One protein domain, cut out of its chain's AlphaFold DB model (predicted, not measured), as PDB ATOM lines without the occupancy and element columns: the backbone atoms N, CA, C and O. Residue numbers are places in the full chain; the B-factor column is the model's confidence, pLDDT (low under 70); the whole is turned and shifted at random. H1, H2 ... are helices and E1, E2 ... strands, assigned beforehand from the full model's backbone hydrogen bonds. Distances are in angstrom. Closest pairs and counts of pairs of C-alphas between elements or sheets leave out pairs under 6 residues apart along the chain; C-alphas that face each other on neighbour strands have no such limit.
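Overview. This is residues 141 to 219 of the 524 residues of the protein "Predicted protein" of Naegleria gruberi (UniProt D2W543). Two long helices, H2 and H3, make a loose V, nearest each other toward the last residues of H2 and the first of H3, with H4 across the open end, H1 on one side of them and H5 on the other. At the opposite end E1 leads into a long loop that folds back on it. The printed part has 79 residues, mostly helix, with five named helices and one named strand in the order H1, H2, E1, H3, H4, H5. It is compact, with a radius of gyration of the C-alphas of 12.4 A and spans of 38 by 29 by 19 A.

Along the chain. H1, residues 141 to 148, begins at C-alpha 141 (46.461, -27.339, 22.318) and is 10.6 A long. H2, residues 154 to 167, measures 20.8 A, and E1, residues 169 to 171, 6.2 A. H3, residues 183 to 195, measures 18.3 A, and H4, residues 197 to 204, 10.5 A. H5, residues 211 to 214, is 5.0 A long and ends at C-alpha 214 (44.948, -28.796, 1.479).

Arrangement. H1 touches residues 157 to 161 of H2, closest at the C-alphas of Leu 147 and Gln 157, 6.6 A, at a steep tilt of 52 degrees. H1 and H3 only just touch, with 3 pairs of C-alphas within 8 A, the closest those of Leu 147 and Leu 190, 7.5 A. H2 and H3 are close but not clearly touching, the closest C-alphas being those of Met 164 and Ser 186, 7.4 A. H4 touches H2, about perpendicular at 88 degrees, with the C-alphas of Asp 156 and Leu 204 closest at 6.0 A. H3 and H4 touch only at the corner, Leu 193 to Arg 200, C-alphas 4.9 A apart. E1 pairs with no named strand, but with residues 180 to 181, antiparallel. H1 to H4 have every O i to N i+4 pair within hydrogen-bond range; H5 is too short for one.

Size, cuts and confidence. The farthest C-alphas, of Gly 175 and Pro 198, are 38.7 A apart. The printed part has no cut, the link from E1 to H3 is long, and no printed residue is under 70 in pLDDT.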
ATOM      1  N   ASN A 141      45.645 -26.513  21.435       95.56
ATOM      2  CA  ASN A 141      46.461 -27.339  22.318       95.56
ATOM      3  C   ASN A 141      46.525 -28.796  21.836       95.56
ATOM      4  O   ASN A 141      47.607 -29.375  21.815       95.56
ATOM      5  N   ASP A 142      45.400 -29.357  21.383       96.44
ATOM      6  CA  ASP A 142      45.356 -30.721  20.836       96.44
ATOM      7  C   ASP A 142      46.278 -30.862  19.624       96.44
ATOM      8  O   ASP A 142      47.063 -31.806  19.532       96.44
ATOM      9  N   LEU A 143      46.255 -29.869  18.730       97.62
ATOM     10  CA  LEU A 143      47.127 -29.850  17.560       97.62
ATOM     11  C   LEU A 143      48.598 -29.658  17.926       97.62
ATOM     12  O   LEU A 143      49.451 -30.317  17.343       97.62
ATOM     13  N   ARG A 144      48.918 -28.807  18.906       97.56
ATOM     14  CA  ARG A 144      50.300 -28.654  19.388       97.56
ATOM     15  C   ARG A 144      50.834 -29.958  19.981       97.56
ATOM     16  O   ARG A 144      51.952 -30.352  19.664       97.56
ATOM     17  N   MET A 145      50.025 -30.668  20.767       96.69
ATOM     18  CA  MET A 145      50.393 -31.994  21.274       96.69
ATOM     19  C   MET A 145      50.610 -32.998  20.133       96.69
ATOM     20  O   MET A 145      51.596 -33.729  20.148       96.69
ATOM     21  N   ALA A 146      49.746 -32.999  19.114       97.12
ATOM     22  CA  ALA A 146      49.910 -33.869  17.951       97.12
ATOM     23  C   ALA A 146      51.166 -33.539  17.123       97.12
ATOM     24  O   ALA A 146      51.851 -34.451  16.670       97.12
ATOM     25  N   LEU A 147      51.498 -32.255  16.958       98.06
ATOM     26  CA  LEU A 147      52.700 -31.801  16.248       98.06
ATOM     27  C   LEU A 147      53.991 -32.181  16.984       98.06
ATOM     28  O   LEU A 147      54.955 -32.596  16.343       98.06
ATOM     29  N   ASN A 148      53.989 -32.121  18.321       96.44
ATOM     30  CA  ASN A 148      55.117 -32.598  19.125       96.44
ATOM     31  C   ASN A 148      55.413 -34.084  18.865       96.44
ATOM     32  O   ASN A 148      56.575 -34.467  18.808       96.44
ATOM     33  N   ASN A 149      54.379 -34.909  18.656       95.81
ATOM     34  CA  ASN A 149      54.537 -36.345  18.394       95.81
ATOM     35  C   ASN A 149      55.159 -36.664  17.020       95.81
ATOM     36  O   ASN A 149      55.459 -37.826  16.756       95.81
ATOM     37  N   ILE A 150      55.314 -35.669  16.139       95.25
ATOM     38  CA  ILE A 150      55.914 -35.816  14.801       95.25
ATOM     39  C   ILE A 150      57.143 -34.908  14.615       95.25
ATOM     40  O   ILE A 150      57.499 -34.542  13.490       95.25
ATOM     41  N   ASP A 151      57.768 -34.525  15.733       94.69
ATOM     42  CA  ASP A 151      58.981 -33.706  15.802       94.69
ATOM     43  C   ASP A 151      58.841 -32.322  15.140       94.69
ATOM     44  O   ASP A 151      59.795 -31.775  14.586       94.69
ATOM     45  N   ILE A 152      57.639 -31.733  15.185       94.94
ATOM     46  CA  ILE A 152      57.392 -30.337  14.801       94.94
ATOM     47  C   ILE A 152      57.201 -29.516  16.079       94.94
ATOM     48  O   ILE A 152      56.136 -29.526  16.703       94.94
ATOM     49  N   ILE A 153      58.253 -28.792  16.464       95.12
ATOM     50  CA  ILE A 153      58.367 -28.091  17.750       95.12
ATOM     51  C   ILE A 153      58.764 -26.619  17.568       95.12
ATOM     52  O   ILE A 153      59.252 -26.209  16.516       95.12
ATOM     53  N   GLY A 154      58.567 -25.804  18.608       94.25
ATOM     54  CA  GLY A 154      59.005 -24.405  18.626       94.25
ATOM     55  C   GLY A 154      58.421 -23.573  17.478       94.25
ATOM     56  O   GLY A 154      57.217 -23.597  17.234       94.25
ATOM     57  N   ASN A 155      59.277 -22.846  16.757       95.06
ATOM     58  CA  ASN A 155      58.848 -21.975  15.658       95.06
ATOM     59  C   ASN A 155      58.141 -22.743  14.525       95.06
ATOM     60  O   ASN A 155      57.163 -22.246  13.969       95.06
ATOM     61  N   ASP A 156      58.570 -23.968  14.220       96.12
ATOM     62  CA  ASP A 156      57.947 -24.796  13.181       96.12
ATOM     63  C   ASP A 156      56.509 -25.177  13.557       96.12
ATOM     64  O   ASP A 156      55.609 -25.197  12.709       96.12
ATOM     65  N   GLN A 157      56.256 -25.397  14.849       96.75
ATOM     66  CA  GLN A 157      54.910 -25.599  15.374       96.75
ATOM     67  C   GLN A 157      54.036 -24.354  15.187       96.75
ATOM     68  O   GLN A 157      52.894 -24.479  14.742       96.75
ATOM     69  N   ASP A 158      54.554 -23.156  15.469       96.69
ATOM     70  CA  ASP A 158      53.802 -21.909  15.282       96.69
ATOM     71  C   ASP A 158      53.476 -21.644  13.808       96.69
ATOM     72  O   ASP A 158      52.351 -21.248  13.484       96.69
ATOM     73  N   ILE A 159      54.421 -21.925  12.905       96.12
ATOM     74  CA  ILE A 159      54.210 -21.843  11.454       96.12
ATOM     75  C   ILE A 159      53.094 -22.797  11.027       96.12
ATOM     76  O   ILE A 159      52.132 -22.387  10.373       96.12
ATOM     77  N   THR A 160      53.190 -24.053  11.454       96.75
ATOM     78  CA  THR A 160      52.245 -25.109  11.091       96.75
ATOM     79  C   THR A 160      50.837 -24.800  11.598       96.75
ATOM     80  O   THR A 160      49.867 -24.849  10.837       96.75
ATOM     81  N   ILE A 161      50.718 -24.383  12.862       97.19
ATOM     82  CA  ILE A 161      49.446 -23.965  13.459       97.19
ATOM     83  C   ILE A 161      48.877 -22.737  12.744       97.19
ATOM     84  O   ILE A 161      47.668 -22.679  12.525       97.19
ATOM     85  N   SER A 162      49.704 -21.762  12.356       94.06
ATOM     86  CA  SER A 162      49.240 -20.586  11.608       94.06
ATOM     87  C   SER A 162      48.624 -20.974  10.261       94.06
ATOM     88  O   SER A 162      47.578 -20.438   9.889       94.06
ATOM     89  N   THR A 163      49.223 -21.934   9.557       92.62
ATOM     90  CA  THR A 163      48.659 -22.487   8.318       92.62
ATOM     91  C   THR A 163      47.322 -23.174   8.596       92.62
ATOM     92  O   THR A 163      46.313 -22.827   7.982       92.62
ATOM     93  N   MET A 164      47.257 -24.066   9.590       95.44
ATOM     94  CA  MET A 164      46.011 -24.761   9.948       95.44
ATOM     95  C   MET A 164      44.907 -23.797  10.415       95.44
ATOM     96  O   MET A 164      43.733 -24.025  10.129       95.44
ATOM     97  N   LYS A 165      45.254 -22.696  11.099       93.69
ATOM     98  CA  LYS A 165      44.294 -21.664  11.536       93.69
ATOM     99  C   LYS A 165      43.569 -21.030  10.358       93.69
ATOM    100  O   LYS A 165      42.376 -20.776  10.461       93.69
ATOM    101  N   LYS A 166      44.276 -20.785   9.253       84.88
ATOM    102  CA  LYS A 166      43.699 -20.175   8.051       84.88
ATOM    103  C   LYS A 166      42.679 -21.097   7.377       84.88
ATOM    104  O   LYS A 166      41.634 -20.631   6.941       84.88
ATOM    105  N   TYR A 167      42.981 -22.392   7.293       89.19
ATOM    106  CA  TYR A 167      42.210 -23.315   6.456       89.19
ATOM    107  C   TYR A 167      41.218 -24.188   7.227       89.19
ATOM    108  O   TYR A 167      40.195 -24.560   6.658       89.19
ATOM    109  N   TYR A 168      41.477 -24.506   8.499       93.88
ATOM    110  CA  TYR A 168      40.738 -25.545   9.233       93.88
ATOM    111  C   TYR A 168      40.093 -25.069  10.540       93.88
ATOM    112  O   TYR A 168      39.230 -25.770  11.069       93.88
ATOM    113  N   LYS A 169      40.478 -23.898  11.067       95.44
ATOM    114  CA  LYS A 169      39.886 -23.301  12.278       95.44
ATOM    115  C   LYS A 169      38.718 -22.389  11.927       95.44
ATOM    116  O   LYS A 169      38.760 -21.714  10.910       95.44
ATOM    117  N   GLY A 170      37.733 -22.318  12.818       94.19
ATOM    118  CA  GLY A 170      36.679 -21.299  12.763       94.19
ATOM    119  C   GLY A 170      35.299 -21.792  13.176       94.19
ATOM    120  O   GLY A 170      34.337 -21.040  13.100       94.19
ATOM    121  N   TYR A 171      35.195 -23.038  13.643       95.31
ATOM    122  CA  TYR A 171      33.949 -23.589  14.161       95.31
ATOM    123  C   TYR A 171      33.690 -23.092  15.582       95.31
ATOM    124  O   TYR A 171      34.496 -23.340  16.481       95.31
ATOM    125  N   HIS A 172      32.560 -22.422  15.796       94.44
ATOM    126  CA  HIS A 172      32.096 -22.011  17.114       94.44
ATOM    127  C   HIS A 172      30.800 -22.727  17.471       94.44
ATOM    128  O   HIS A 172      29.757 -22.554  16.839       94.44
ATOM    129  N   PHE A 173      30.864 -23.475  18.563       93.44
ATOM    130  CA  PHE A 173      29.719 -24.174  19.125       93.44
ATOM    131  C   PHE A 173      29.322 -23.545  20.460       93.44
ATOM    132  O   PHE A 173      30.190 -22.988  21.151       93.44
ATOM    133  N   PRO A 174      28.040 -23.618  20.858       90.88
ATOM    134  CA  PRO A 174      27.619 -23.169  22.178       90.88
ATOM    135  C   PRO A 174      28.511 -23.772  23.270       90.88
ATOM    136  O   PRO A 174      28.762 -24.971  23.280       90.88
ATOM    137  N   GLY A 175      29.031 -22.933  24.169       87.62
ATOM    138  CA  GLY A 175      29.894 -23.364  25.281       87.62
ATOM    139  C   GLY A 175      31.365 -23.633  24.940       87.62
ATOM    140  O   GLY A 175      32.186 -23.744  25.852       87.62
ATOM    141  N   SER A 176      31.744 -23.652  23.658       89.06
ATOM    142  CA  SER A 176      33.159 -23.661  23.273       89.06
ATOM    143  C   SER A 176      33.843 -22.352  23.703       89.06
ATOM    144  O   SER A 176      33.334 -21.254  23.474       89.06
ATOM    145  N   LYS A 177      35.012 -22.450  24.354       86.88
ATOM    146  CA  LYS A 177      35.776 -21.263  24.797       86.88
ATOM    147  C   LYS A 177      36.463 -20.538  23.639       86.88
ATOM    148  O   LYS A 177      36.665 -19.327  23.696       86.88
ATOM    149  N   HIS A 178      36.833 -21.286  22.606       90.19
ATOM    150  CA  HIS A 178      37.580 -20.816  21.446       90.19
ATOM    151  C   HIS A 178      37.030 -21.476  20.182       90.19
ATOM    152  O   HIS A 178      36.447 -22.555  20.262       90.19
ATOM    153  N   ALA A 179      37.274 -20.859  19.022       94.00
ATOM    154  CA  ALA A 179      37.067 -21.526  17.740       94.00
ATOM    155  C   ALA A 179      37.851 -22.842  17.687       94.00
ATOM    156  O   ALA A 179      39.046 -22.873  18.008       94.00
ATOM    157  N   LEU A 180      37.180 -23.890  17.229       96.69
ATOM    158  CA  LEU A 180      37.739 -25.219  17.056       96.69
ATOM    159  C   LEU A 180      38.209 -25.437  15.616       96.69
ATOM    160  O   LEU A 180      37.778 -24.753  14.676       96.69
ATOM    161  N   PHE A 181      39.110 -26.399  15.468       96.62
ATOM    162  CA  PHE A 181      39.583 -26.915  14.195       96.62
ATOM    163  C   PHE A 181      38.746 -28.125  13.775       96.62
ATOM    164  O   PHE A 181      38.387 -28.962  14.606       96.62
ATOM    165  N   ASN A 182      38.480 -28.238  12.472       94.06
ATOM    166  CA  ASN A 182      37.892 -29.440  11.888       94.06
ATOM    167  C   ASN A 182      38.827 -30.639  12.122       94.06
ATOM    168  O   ASN A 182      39.994 -30.601  11.720       94.06
ATOM    169  N   THR A 183      38.329 -31.685  12.783       93.44
ATOM    170  CA  THR A 183      39.134 -32.844  13.199       93.44
ATOM    171  C   THR A 183      39.648 -33.638  12.006       93.44
ATOM    172  O   THR A 183      40.845 -33.908  11.935       93.44
ATOM    173  N   THR A 184      38.791 -33.953  11.036       92.12
ATOM    174  CA  THR A 184      39.163 -34.751   9.860       92.12
ATOM    175  C   THR A 184      40.191 -34.035   8.990       92.12
ATOM    176  O   THR A 184      41.222 -34.620   8.669       92.12
ATOM    177  N   LEU A 185      39.980 -32.749   8.685       92.88
ATOM    178  CA  LEU A 185      40.950 -31.942   7.932       92.88
ATOM    179  C   LEU A 185      42.274 -31.790   8.685       92.88
ATOM    180  O   LEU A 185      43.344 -31.839   8.079       92.88
ATOM    181  N   SER A 186      42.220 -31.657  10.012       95.75
ATOM    182  CA  SER A 186      43.432 -31.605  10.831       95.75
ATOM    183  C   SER A 186      44.201 -32.923  10.786       95.75
ATOM    184  O   SER A 186      45.413 -32.910  10.590       95.75
ATOM    185  N   MET A 187      43.513 -34.062  10.912       95.44
ATOM    186  CA  MET A 187      44.131 -35.388  10.813       95.44
ATOM    187  C   MET A 187      44.702 -35.646   9.419       95.44
ATOM    188  O   MET A 187      45.809 -36.169   9.306       95.44
ATOM    189  N   PHE A 188      43.990 -35.237   8.367       94.81
ATOM    190  CA  PHE A 188      44.480 -35.277   6.992       94.81
ATOM    191  C   PHE A 188      45.797 -34.504   6.852       94.81
ATOM    192  O   PHE A 188      46.785 -35.051   6.361       94.81
ATOM    193  N   PHE A 189      45.835 -33.266   7.346       95.75
ATOM    194  CA  PHE A 189      47.014 -32.411   7.278       95.75
ATOM    195  C   PHE A 189      48.195 -32.976   8.074       95.75
ATOM    196  O   PHE A 189      49.305 -33.043   7.553       95.75
ATOM    197  N   LEU A 190      47.959 -33.453   9.301       96.62
ATOM    198  CA  LEU A 190      48.982 -34.101  10.133       96.62
ATOM    199  C   LEU A 190      49.545 -35.356   9.457       96.62
ATOM    200  O   LEU A 190      50.757 -35.527   9.364       96.62
ATOM    201  N   ASN A 191      48.677 -36.211   8.916       95.56
ATOM    202  CA  ASN A 191      49.093 -37.397   8.173       95.56
ATOM    203  C   ASN A 191      49.905 -37.032   6.917       95.56
ATOM    204  O   ASN A 191      50.843 -37.747   6.568       95.56
ATOM    205  N   LYS A 192      49.584 -35.911   6.260       95.62
ATOM    206  CA  LYS A 192      50.338 -35.411   5.108       95.62
ATOM    207  C   LYS A 192      51.715 -34.880   5.504       95.62
ATOM    208  O   LYS A 192      52.689 -35.250   4.864       95.62
ATOM    209  N   LEU A 193      51.822 -34.126   6.601       96.75
ATOM    210  CA  LEU A 193      53.112 -33.681   7.151       96.75
ATOM    211  C   LEU A 193      54.068 -34.845   7.446       96.75
ATOM    212  O   LEU A 193      55.276 -34.698   7.285       96.75
ATOM    213  N   VAL A 194      53.533 -35.989   7.883       96.69
ATOM    214  CA  VAL A 194      54.332 -37.189   8.183       96.69
ATOM    215  C   VAL A 194      54.781 -37.916   6.914       96.69
ATOM    216  O   VAL A 194      55.880 -38.461   6.882       96.69
ATOM    217  N   LYS A 195      53.931 -37.970   5.882       96.50
ATOM    218  CA  LYS A 195      54.137 -38.832   4.704       96.50
ATOM    219  C   LYS A 195      54.748 -38.129   3.493       96.50
ATOM    220  O   LYS A 195      55.267 -38.811   2.618       96.50
ATOM    221  N   ASP A 196      54.644 -36.807   3.415       96.81
ATOM    222  CA  ASP A 196      54.996 -36.008   2.241       96.81
ATOM    223  C   ASP A 196      56.029 -34.941   2.635       96.81
ATOM    224  O   ASP A 196      55.702 -33.881   3.173       96.81
ATOM    225  N   GLU A 197      57.305 -35.258   2.404       95.81
ATOM    226  CA  GLU A 197      58.430 -34.373   2.712       95.81
ATOM    227  C   GLU A 197      58.389 -33.052   1.914       95.81
ATOM    228  O   GLU A 197      58.553 -31.997   2.535       95.81
ATOM    229  N   PRO A 198      58.107 -33.036   0.592       96.56
ATOM    230  CA  PRO A 198      57.866 -31.791  -0.141       96.56
ATOM    231  C   PRO A 198      56.785 -30.908   0.492       96.56
ATOM    232  O   PRO A 198      57.002 -29.708   0.676       96.56
ATOM    233  N   PHE A 199      55.645 -31.488   0.879       96.31
ATOM    234  CA  PHE A 199      54.576 -30.752   1.553       96.31
ATOM    235  C   PHE A 199      55.022 -30.201   2.909       96.31
ATOM    236  O   PHE A 199      54.785 -29.029   3.206       96.31
ATOM    237  N   ARG A 200      55.704 -31.020   3.720       96.69
ATOM    238  CA  ARG A 200      56.268 -30.589   5.005       96.69
ATOM    239  C   ARG A 200      57.201 -29.394   4.815       96.69
ATOM    240  O   ARG A 200      57.024 -28.377   5.481       96.69
ATOM    241  N   ASN A 201      58.137 -29.480   3.873       96.06
ATOM    242  CA  ASN A 201      59.076 -28.400   3.576       96.06
ATOM    243  C   ASN A 201      58.359 -27.128   3.103       96.06
ATOM    244  O   ASN A 201      58.687 -26.041   3.575       96.06
ATOM    245  N   ALA A 202      57.340 -27.255   2.248       95.56
ATOM    246  CA  ALA A 202      56.530 -26.123   1.801       95.56
ATOM    247  C   ALA A 202      55.820 -25.418   2.972       95.56
ATOM    248  O   ALA A 202      55.875 -24.190   3.072       95.56
ATOM    249  N   VAL A 203      55.216 -26.177   3.899       95.69
ATOM    250  CA  VAL A 203      54.572 -25.624   5.106       95.69
ATOM    251  C   VAL A 203      55.589 -24.885   5.975       95.69
ATOM    252  O   VAL A 203      55.361 -23.726   6.327       95.69
ATOM    253  N   LEU A 204      56.714 -25.526   6.305       95.62
ATOM    254  CA  LEU A 204      57.720 -24.968   7.219       95.62
ATOM    255  C   LEU A 204      58.416 -23.729   6.642       95.62
ATOM    256  O   LEU A 204      58.721 -22.786   7.371       95.62
ATOM    257  N   GLN A 205      58.593 -23.676   5.323       95.19
ATOM    258  CA  GLN A 205      59.164 -22.523   4.623       95.19
ATOM    259  C   GLN A 205      58.135 -21.423   4.310       95.19
ATOM    260  O   GLN A 205      58.486 -20.436   3.664       95.19
ATOM    261  N   LYS A 206      56.879 -21.554   4.774       91.50
ATOM    262  CA  LYS A 206      55.774 -20.614   4.498       91.50
ATOM    263  C   LYS A 206      55.530 -20.395   3.000       91.50
ATOM    264  O   LYS A 206      55.155 -19.297   2.589       91.50
ATOM    265  N   GLN A 207      55.758 -21.428   2.194       88.69
ATOM    266  CA  GLN A 207      55.435 -21.384   0.776       88.69
ATOM    267  C   GLN A 207      53.918 -21.359   0.583       88.69
ATOM    268  O   GLN A 207      53.144 -21.793   1.441       88.69
ATOM    269  N   GLU A 208      53.487 -20.846  -0.563       80.69
ATOM    270  CA  GLU A 208      52.087 -20.911  -0.947       80.69
ATOM    271  C   GLU A 208      51.731 -22.340  -1.363       80.69
ATOM    272  O   GLU A 208      52.369 -22.930  -2.233       80.69
ATOM    273  N   ILE A 209      50.716 -22.907  -0.709       84.00
ATOM    274  CA  ILE A 209      50.260 -24.270  -0.967       84.00
ATOM    275  C   ILE A 209      48.913 -24.187  -1.688       84.00
ATOM    276  O   ILE A 209      47.963 -23.640  -1.111       84.00
ATOM    277  N   PRO A 210      48.800 -24.742  -2.909       79.44
ATOM    278  CA  PRO A 210      47.538 -24.824  -3.629       79.44
ATOM    279  C   PRO A 210      46.437 -25.446  -2.773       79.44
ATOM    280  O   PRO A 210      46.647 -26.453  -2.091       79.44
ATOM    281  N   LEU A 211      45.235 -24.878  -2.834       75.81
ATOM    282  CA  LEU A 211      44.136 -25.324  -1.985       75.81
ATOM    283  C   LEU A 211      43.741 -26.784  -2.248       75.81
ATOM    284  O   LEU A 211      43.414 -27.498  -1.306       75.81
ATOM    285  N   SER A 212      43.874 -27.252  -3.493       75.94
ATOM    286  CA  SER A 212      43.654 -28.652  -3.885       75.94
ATOM    287  C   SER A 212      44.521 -29.650  -3.104       75.94
ATOM    288  O   SER A 212      44.123 -30.794  -2.895       75.94
ATOM    289  N   ILE A 213      45.693 -29.220  -2.626       83.81
ATOM    290  CA  ILE A 213      46.605 -30.024  -1.800       83.81
ATOM    291  C   ILE A 213      46.152 -30.038  -0.331       83.81
ATOM    292  O   ILE A 213      46.449 -31.000   0.385       83.81
ATOM    293  N   LEU A 214      45.442 -28.996   0.112       85.19
ATOM    294  CA  LEU A 214      44.948 -28.796   1.479       85.19
ATOM    295  C   LEU A 214      43.529 -29.342   1.705       85.19
ATOM    296  O   LEU A 214      43.089 -29.418   2.854       85.19
ATOM    297  N   THR A 215      42.820 -29.700   0.636       81.62
ATOM    298  CA  THR A 215      41.475 -30.287   0.666       81.62
ATOM    299  C   THR A 215      41.513 -31.814   0.675       81.62
ATOM    300  O   THR A 215      42.292 -32.418  -0.058       81.62
ATOM    301  N   ASP A 216      40.606 -32.430   1.434       81.31
ATOM    302  CA  ASP A 216      40.346 -33.873   1.417       81.31
ATOM    303  C   ASP A 216      38.940 -34.138   0.862       81.31
ATOM    304  O   ASP A 216      37.953 -33.593   1.366       81.31
ATOM    305  N   THR A 217      38.829 -34.992  -0.156       72.56
ATOM    306  CA  THR A 217      37.540 -35.371  -0.754       72.56
ATOM    307  C   THR A 217      36.612 -36.054   0.249       72.56
ATOM    308  O   THR A 217      35.398 -35.891   0.155       72.56
ATOM    309  N   ASN A 218      37.153 -36.728   1.270       70.50
ATOM    310  CA  ASN A 218      36.357 -37.336   2.343       70.50
ATOM    311  C   ASN A 218      35.702 -36.303   3.274       70.50
ATOM    312  O   ASN A 218      34.820 -36.647   4.056       70.50
ATOM    313  N   THR A 219      36.132 -35.040   3.202       73.88
ATOM    314  CA  THR A 219      35.586 -33.921   3.990       73.88
ATOM    315  C   THR A 219      34.693 -33.000   3.170       73.88
ATOM    316  O   THR A 219      34.225 -31.981   3.679       73.88
TER     317      THR A 219